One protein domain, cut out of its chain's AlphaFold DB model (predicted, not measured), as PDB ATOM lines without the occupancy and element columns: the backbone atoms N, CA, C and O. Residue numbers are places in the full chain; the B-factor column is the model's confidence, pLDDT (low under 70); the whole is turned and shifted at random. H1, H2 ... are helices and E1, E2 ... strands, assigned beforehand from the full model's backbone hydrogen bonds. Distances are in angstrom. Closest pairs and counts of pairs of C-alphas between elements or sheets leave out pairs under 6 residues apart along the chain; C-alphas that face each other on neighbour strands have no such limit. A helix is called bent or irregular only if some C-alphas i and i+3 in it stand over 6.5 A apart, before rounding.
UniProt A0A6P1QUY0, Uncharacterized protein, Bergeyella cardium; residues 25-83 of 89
ATOM      1  N   TYR A  25     122.652 214.473 191.010       93.81
ATOM      2  CA  TYR A  25     122.754 213.123 190.466       93.81
ATOM      3  C   TYR A  25     123.152 213.160 188.999       93.81
ATOM      4  O   TYR A  25     122.587 213.920 188.220       93.81
ATOM      5  N   VAL A  26     124.092 212.309 188.594       94.19
ATOM      6  CA  VAL A  26     124.381 212.095 187.173       94.19
ATOM      7  C   VAL A  26     123.183 211.393 186.543       94.19
ATOM      8  O   VAL A  26     122.886 210.255 186.888       94.19
ATOM      9  N   VAL A  27     122.505 212.058 185.617       95.69
ATOM     10  CA  VAL A  27     121.307 211.535 184.937       95.69
ATOM     11  C   VAL A  27     121.558 211.166 183.482       95.69
ATOM     12  O   VAL A  27     120.697 210.576 182.844       95.69
ATOM     13  N   GLY A  28     122.724 211.514 182.945       94.69
ATOM     14  CA  GLY A  28     123.054 211.173 181.573       94.69
ATOM     15  C   GLY A  28     124.495 211.471 181.215       94.69
ATOM     16  O   GLY A  28     125.193 212.251 181.874       94.69
ATOM     17  N   LYS A  29     124.928 210.849 180.124       95.31
ATOM     18  CA  LYS A  29     126.282 210.945 179.591       95.31
ATOM     19  C   LYS A  29     126.222 211.103 178.079       95.31
ATOM     20  O   LYS A  29     125.482 210.400 177.403       95.31
ATOM     21  N   GLN A  30     127.022 212.014 177.538       96.75
ATOM     22  CA  GLN A  30     127.135 212.225 176.099       96.75
ATOM     23  C   GLN A  30     128.603 212.320 175.693       96.75
ATOM     24  O   GLN A  30     129.329 213.205 176.142       96.75
ATOM     25  N   PHE A  31     129.015 211.428 174.796       96.00
ATOM     26  CA  PHE A  31     130.278 211.527 174.075       96.00
ATOM     27  C   PHE A  31     130.031 212.184 172.714       96.00
ATOM     28  O   PHE A  31     129.111 211.802 171.993       96.00
ATOM     29  N   VAL A  32     130.834 213.191 172.382       95.38
ATOM     30  CA  VAL A  32     130.835 213.845 171.074       95.38
ATOM     31  C   VAL A  32     132.176 213.535 170.416       95.38
ATOM     32  O   VAL A  32     133.183 214.079 170.876       95.38
ATOM     33  N   PRO A  33     132.204 212.690 169.370       95.19
ATOM     34  CA  PRO A  33     133.445 212.334 168.708       95.19
ATOM     35  C   PRO A  33     134.035 213.526 167.954       95.19
ATOM     36  O   PRO A  33     133.314 214.433 167.509       95.19
ATOM     37  N   ALA A  34     135.351 213.497 167.785       95.94
ATOM     38  CA  ALA A  34     136.100 214.463 167.016       95.94
ATOM     39  C   ALA A  34     135.553 214.515 165.588       95.94
ATOM     40  O   ALA A  34     135.321 213.496 164.937       95.94
ATOM     41  N   HIS A  35     135.312 215.725 165.105       93.81
ATOM     42  CA  HIS A  35     134.738 215.937 163.786       93.81
ATOM     43  C   HIS A  35     135.215 217.254 163.199       93.81
ATOM     44  O   HIS A  35     135.595 218.196 163.896       93.81
ATOM     45  N   THR A  36     135.164 217.328 161.879       94.31
ATOM     46  CA  THR A  36     135.505 218.536 161.146       94.31
ATOM     47  C   THR A  36     134.224 219.279 160.807       94.31
ATOM     48  O   THR A  36     133.283 218.700 160.268       94.31
ATOM     49  N   LYS A  37     134.171 220.571 161.133       91.81
ATOM     50  CA  LYS A  37     133.099 221.453 160.671       91.81
ATOM     51  C   LYS A  37     133.582 222.280 159.501       91.81
ATOM     52  O   LYS A  37     134.666 222.860 159.540       91.81
ATOM     53  N   HIS A  38     132.725 222.366 158.496       91.25
ATOM     54  CA  HIS A  38     132.906 223.237 157.352       91.25
ATOM     55  C   HIS A  38     131.923 224.395 157.465       91.25
ATOM     56  O   HIS A  38     130.740 224.195 157.744       91.25
ATOM     57  N   ARG A  39     132.413 225.615 157.266       90.62
ATOM     58  CA  ARG A  39     131.588 226.818 157.221       90.62
ATOM     59  C   ARG A  39     131.977 227.634 156.001       90.62
ATOM     60  O   ARG A  39     133.150 227.935 155.804       90.62
ATOM     61  N   LEU A  40     130.987 228.004 155.200       90.38
ATOM     62  CA  LEU A  40     131.165 228.953 154.111       90.38
ATOM     63  C   LEU A  40     130.829 230.353 154.635       90.38
ATOM     64  O   LEU A  40     129.742 230.561 155.176       90.38
ATOM     65  N   ILE A  41     131.756 231.300 154.509       87.81
ATOM     66  CA  ILE A  41     131.493 232.718 154.788       87.81
ATOM     67  C   ILE A  41     131.867 233.490 153.523       87.81
ATOM     68  O   ILE A  41     133.033 233.540 153.134       87.81
ATOM     69  N   GLY A  42     130.863 234.042 152.836       89.31
ATOM     70  CA  GLY A  42     131.043 234.623 151.502       89.31
ATOM     71  C   GLY A  42     131.474 233.562 150.483       89.31
ATOM     72  O   GLY A  42     130.742 232.604 150.254       89.31
ATOM     73  N   LYS A  43     132.664 233.727 149.887       89.06
ATOM     74  CA  LYS A  43     133.285 232.765 148.948       89.06
ATOM     75  C   LYS A  43     134.413 231.932 149.578       89.06
ATOM     76  O   LYS A  43     135.063 231.161 148.879       89.06
ATOM     77  N   THR A  44     134.668 232.096 150.875       85.81
ATOM     78  CA  THR A  44     135.790 231.445 151.560       85.81
ATOM     79  C   THR A  44     135.308 230.228 152.342       85.81
ATOM     80  O   THR A  44     134.351 230.305 153.119       85.81
ATOM     81  N   HIS A  45     136.004 229.106 152.150       88.50
ATOM     82  CA  HIS A  45     135.792 227.878 152.906       88.50
ATOM     83  C   HIS A  45     136.619 227.901 154.191       88.50
ATOM     84  O   HIS A  45     137.846 227.964 154.151       88.50
ATOM     85  N   TYR A  46     135.941 227.804 155.331       91.94
ATOM     86  CA  TYR A  46     136.564 227.626 156.633       91.94
ATOM     87  C   TYR A  46     136.364 226.193 157.093       91.94
ATOM     88  O   TYR A  46     135.243 225.683 157.124       91.94
ATOM     89  N   THR A  47     137.461 225.567 157.490       93.75
ATOM     90  CA  THR A  47     137.470 224.217 158.039       93.75
ATOM     91  C   THR A  47     138.029 224.295 159.449       93.75
ATOM     92  O   THR A  47     139.145 224.767 159.647       93.75
ATOM     93  N   SER A  48     137.252 223.856 160.435       93.12
ATOM     94  CA  SER A  48     137.680 223.796 161.833       93.12
ATOM     95  C   SER A  48     137.606 222.363 162.334       93.12
ATOM     96  O   SER A  48     136.535 221.750 162.288       93.12
ATOM     97  N   HIS A  49     138.722 221.848 162.841       92.56
ATOM     98  CA  HIS A  49     138.738 220.577 163.549       92.56
ATOM     99  C   HIS A  49     138.223 220.773 164.978       92.56
ATOM    100  O   HIS A  49     138.655 221.687 165.680       92.56
ATOM    101  N   ILE A  50     137.284 219.930 165.397       92.31
ATOM    102  CA  ILE A  50     136.733 219.922 166.749       92.31
ATOM    103  C   ILE A  50     137.180 218.623 167.417       92.31
ATOM    104  O   ILE A  50     136.871 217.559 166.878       92.31
ATOM    105  N   PRO A  51     137.878 218.695 168.564       92.56
ATOM    106  CA  PRO A  51     138.334 217.508 169.275       92.56
ATOM    107  C   PRO A  51     137.169 216.785 169.956       92.56
ATOM    108  O   PRO A  51     136.073 217.338 170.101       92.56
ATOM    109  N   ASP A  52     137.445 215.567 170.420       95.25
ATOM    110  CA  ASP A  52     136.544 214.795 171.270       95.25
ATOM    111  C   ASP A  52     136.094 215.603 172.491       95.25
ATOM    112  O   ASP A  52     136.865 216.348 173.107       95.25
ATOM    113  N   LYS A  53     134.819 215.456 172.857       94.56
ATOM    114  CA  LYS A  53     134.263 216.070 174.064       94.56
ATOM    115  C   LYS A  53     133.410 215.081 174.832       94.56
ATOM    116  O   LYS A  53     132.580 214.374 174.263       94.56
ATOM    117  N   TRP A  54     133.549 215.117 176.149       95.06
ATOM    118  CA  TRP A  54     132.773 214.300 177.069       95.06
ATOM    119  C   TRP A  54     131.916 215.205 177.932       95.06
ATOM    120  O   TRP A  54     132.415 216.131 178.569       95.06
ATOM    121  N   PHE A  55     130.616 214.942 177.946       94.25
ATOM    122  CA  PHE A  55     129.651 215.699 178.722       94.25
ATOM    123  C   PHE A  55     128.898 214.788 179.673       94.25
ATOM    124  O   PHE A  55     128.548 213.658 179.335       94.25
ATOM    125  N   ILE A  56     128.595 215.314 180.846       94.50
ATOM    126  CA  ILE A  56     127.685 214.695 181.801       94.50
ATOM    127  C   ILE A  56     126.533 215.643 182.089       94.50
ATOM    128  O   ILE A  56     126.694 216.866 182.060       94.50
ATOM    129  N   TYR A  57     125.381 215.059 182.370       94.56
ATOM    130  CA  TYR A  57     124.184 215.766 182.782       94.56
ATOM    131  C   TYR A  57     123.960 215.494 184.256       94.56
ATOM    132  O   TYR A  57     123.906 214.335 184.669       94.56
ATOM    133  N   VAL A  58     123.863 216.558 185.042       93.12
ATOM    134  CA  VAL A  58     123.660 216.484 186.485       93.12
ATOM    135  C   VAL A  58     122.333 217.137 186.816       93.12
ATOM    136  O   VAL A  58     122.118 218.294 186.469       93.12
ATOM    137  N   ALA A  59     121.453 216.389 187.467       93.38
ATOM    138  CA  ALA A  59     120.185 216.883 187.969       93.38
ATOM    139  C   ALA A  59     120.305 217.247 189.450       93.38
ATOM    140  O   ALA A  59     120.770 216.438 190.260       93.38
ATOM    141  N   ASP A  60     119.851 218.442 189.799       89.12
ATOM    142  CA  ASP A  60     119.533 218.826 191.170       89.12
ATOM    143  C   ASP A  60     118.004 218.913 191.348       89.12
ATOM    144  O   ASP A  60     117.238 218.506 190.472       89.12
ATOM    145  N   SER A  61     117.532 219.408 192.494       86.94
ATOM    146  CA  SER A  61     116.094 219.540 192.768       86.94
ATOM    147  C   SER A  61     115.373 220.567 191.885       86.94
ATOM    148  O   SER A  61     114.150 220.651 191.933       86.94
ATOM    149  N   THR A  62     116.103 221.367 191.107       87.81
ATOM    150  CA  THR A  62     115.579 222.523 190.368       87.81
ATOM    151  C   THR A  62     115.805 222.443 188.863       87.81
ATOM    152  O   THR A  62     115.011 222.995 188.101       87.81
ATOM    153  N   LYS A  63     116.877 221.788 188.408       91.31
ATOM    154  CA  LYS A  63     117.304 221.795 187.007       91.31
ATOM    155  C   LYS A  63     118.235 220.636 186.671       91.31
ATOM    156  O   LYS A  63     118.784 219.957 187.535       91.31
ATOM    157  N   ILE A  64     118.452 220.472 185.370       93.06
ATOM    158  CA  ILE A  64     119.492 219.615 184.806       93.06
ATOM    159  C   ILE A  64     120.542 220.513 184.156       93.06
ATOM    160  O   ILE A  64     120.226 221.313 183.277       93.06
ATOM    161  N   GLU A  65     121.795 220.365 184.569       91.62
ATOM    162  CA  GLU A  65     122.936 221.101 184.030       91.62
ATOM    163  C   GLU A  65     123.866 220.183 183.241       91.62
ATOM    164  O   GLU A  65     124.055 219.010 183.570       91.62
ATOM    165  N   ARG A  66     124.469 220.731 182.184       91.69
ATOM    166  CA  ARG A  66     125.424 220.030 181.325       91.69
ATOM    167  C   ARG A  66     126.838 220.500 181.644       91.69
ATOM    168  O   ARG A  66     127.146 221.674 181.462       91.69
ATOM    169  N   PHE A  67     127.708 219.568 182.011       90.31
ATOM    170  CA  PHE A  67     129.115 219.835 182.302       90.31
ATOM    171  C   PHE A  67     130.014 219.110 181.312       90.31
ATOM    172  O   PHE A  67     129.828 217.919 181.064       90.31
ATOM    173  N   GLN A  68     130.998 219.818 180.758       91.50
ATOM    174  CA  GLN A  68     132.095 219.176 180.040       91.50
ATOM    175  C   GLN A  68     133.076 218.604 181.066       91.50
ATOM    176  O   GLN A  68     133.430 219.282 182.024       91.50
ATOM    177  N   VAL A  69     133.516 217.368 180.874       89.38
ATOM    178  CA  VAL A  69     134.471 216.693 181.757       89.38
ATOM    179  C   VAL A  69     135.588 216.048 180.950       89.38
ATOM    180  O   VAL A  69     135.508 215.916 179.729       89.38
ATOM    181  N   THR A  70     136.641 215.629 181.644       90.88
ATOM    182  CA  THR A  70     137.699 214.805 181.057       90.88
ATOM    183  C   THR A  70     137.189 213.398 180.754       90.88
ATOM    184  O   THR A  70     136.300 212.888 181.441       90.88
ATOM    185  N   GLU A  71     137.796 212.732 179.771       92.12
ATOM    186  CA  GLU A  71     137.506 211.332 179.434       92.12
ATOM    187  C   GLU A  71     137.589 210.421 180.666       92.12
ATOM    188  O   GLU A  71     136.666 209.667 180.964       92.12
ATOM    189  N   LYS A  72     138.663 210.545 181.455       91.12
ATOM    190  CA  LYS A  72     138.869 209.742 182.668       91.12
ATOM    191  C   LYS A  72     137.717 209.897 183.662       91.12
ATOM    192  O   LYS A  72     137.246 208.909 184.229       91.12
ATOM    193  N   ARG A  73     137.256 211.132 183.885       89.94
ATOM    194  CA  ARG A  73     136.133 211.412 184.787       89.94
ATOM    195  C   ARG A  73     134.824 210.909 184.190       89.94
ATOM    196  O   ARG A  73     134.057 210.269 184.899       89.94
ATOM    197  N   PHE A  74     134.615 211.099 182.890       92.50
ATOM    198  CA  PHE A  74     133.471 210.549 182.172       92.50
ATOM    199  C   PHE A  74     133.385 209.030 182.325       92.50
ATOM    200  O   PHE A  74     132.337 208.528 182.708       92.50
ATOM    201  N   LEU A  75     134.469 208.289 182.097       94.12
ATOM    202  CA  LEU A  75     134.489 206.828 182.215       94.12
ATOM    203  C   LEU A  75     134.256 206.348 183.655       94.12
ATOM    204  O   LEU A  75     133.590 205.338 183.863       94.12
ATOM    205  N   LYS A  76     134.755 207.089 184.652       93.56
ATOM    206  CA  LYS A  76     134.587 206.750 186.073       93.56
ATOM    207  C   LYS A  76     133.158 206.969 186.583       93.56
ATOM    208  O   LYS A  76     132.715 206.237 187.466       93.56
ATOM    209  N   LEU A  77     132.462 207.986 186.075       91.56
ATOM    210  CA  LEU A  77     131.130 208.362 186.546       91.56
ATOM    211  C   LEU A  77     130.040 207.429 186.009       91.56
ATOM    212  O   LEU A  77     130.010 207.106 184.817       91.56
ATOM    213  N   LYS A  78     129.115 207.042 186.889       93.06
ATOM    214  CA  LYS A  78     127.941 206.224 186.554       93.06
ATOM    215  C   LYS A  78     126.662 207.052 186.635       93.06
ATOM    216  O   LYS A  78     126.567 207.965 187.449       93.06
ATOM    217  N   GLU A  79     125.678 206.717 185.810       92.25
ATOM    218  CA  GLU A  79     124.327 207.263 185.962       92.25
ATOM    219  C   GLU A  79     123.730 206.823 187.309       92.25
ATOM    220  O   GLU A  79     124.034 205.741 187.812       92.25
ATOM    221  N   GLY A  80     122.959 207.704 187.941       91.06
ATOM    222  CA  GLY A  80     122.467 207.559 189.312       91.06
ATOM    223  C   GLY A  80     123.495 207.895 190.400       91.06
ATOM    224  O   GLY A  80     123.140 207.957 191.577       91.06
ATOM    225  N   GLN A  81     124.762 208.153 190.054       92.56
ATOM    226  CA  GLN A  81     125.768 208.549 191.037       92.56
ATOM    227  C   GLN A  81     125.514 209.976 191.530       92.56
ATOM    228  O   GLN A  81     125.421 210.909 190.732       92.56
ATOM    229  N   TYR A  82     125.476 210.160 192.849       91.31
ATOM    230  CA  TYR A  82     125.443 211.488 193.450       91.31
ATOM    231  C   TYR A  82     126.837 212.122 193.454       91.31
ATOM    232  O   TYR A  82     127.816 211.519 193.902       91.31
ATOM    233  N   LEU A  83     126.917 213.359 192.982       89.25
ATOM    234  CA  LEU A  83     128.106 214.192 193.004       89.25
ATOM    235  C   LEU A  83     127.965 215.228 194.105       89.25
ATOM    236  O   LEU A  83     127.012 216.004 194.145       89.25
TER     237      LEU A  83
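AT A GLANCE: This is residues 25 to 83 of the 89 residues of an uncharacterized protein of Bergeyella cardium (UniProt A0A6P1QUY0). A long two-stranded ribbon is bent at its middle into a wide V: E1 with E4 makes one arm, and the hairpin of E2 and E3 makes the other, with the tip of that hairpin, residues 40 to 45, sticking out free. E5 widens the first arm into a strongly twisted sheet of three strands, and the short helix H1 covers part of one face of it. The printed part has 59 residues with five named strands and then one named helix, E1 E2 E3 E4 E5 H1, and is mostly strand. The larger sheet has the order E1 - E4 - E5 and the smaller E2 - E3, both antiparallel. The whole is flat, spanning 50 by 26 by 11 A, and only just extended, close to loose, with a radius of gyration of the C-alphas of 15.9 A.

IN THESE COORDINATES: In the larger sheet, E1 is residues 25 to 32, 21.0 A long from C-alpha 25 at (122.754, 213.123, 190.466) to C-alpha 32 at (130.835, 213.845, 171.074). E4 is residues 53 to 59, 19.8 A, and E5 is residues 64 to 69, 15.6 A. E2 is residues 35 to 41, 19.3 A, and E3 is residues 44 to 50, 19.1 A. H1 is residues 71 to 76, 8.6 A, ending with C-alpha 76 at (134.587, 206.750, 186.073).

HOW THE PARTS SIT: E4 is the inner strand of its sheet, and E1 and E5 are the edge strands. E1 and E4 are antiparallel at 160 degrees; N 27 and O 57 are 2.8 A apart, and N 55 and O 30 also 2.8 A, within hydrogen-bond range. E4 and E5 form a hairpin, antiparallel at 150 degrees, with N 56 and O 67 at 2.9 A. H1 is on this sheet at a height of 8.6 A. It lies over E4 and, with 2 C-alphas falling on E5, only just not over E5; it runs along the strands, at 22 degrees to E4 on the local plane. The closest C-alphas of E4 and H1 are those of Trp 54 and Glu 71, 6.1 A apart. Both O i to N i+4 pairs of H1 are within hydrogen-bond range. E1 runs on into E2 at 69 degrees, and E3 runs on into E4 at 64 degrees, each across a break of 2 residues. E2 and E3 form a hairpin, antiparallel at 156 degrees, with N 39 and O 46 at 2.8 A. E2 and E5 are apart, and so are E3 and H1.

THE WHOLE: The two C-alphas farthest apart, those of Lys 43 and Tyr 82, are 49.9 A apart, while the first and last printed C-alphas, of Tyr 25 and Leu 83, are 6.0 A apart. The printed part has no cut, and each link between named elements is tight. The mean pLDDT of the printed part is 92.3, and no printed residue is under 70.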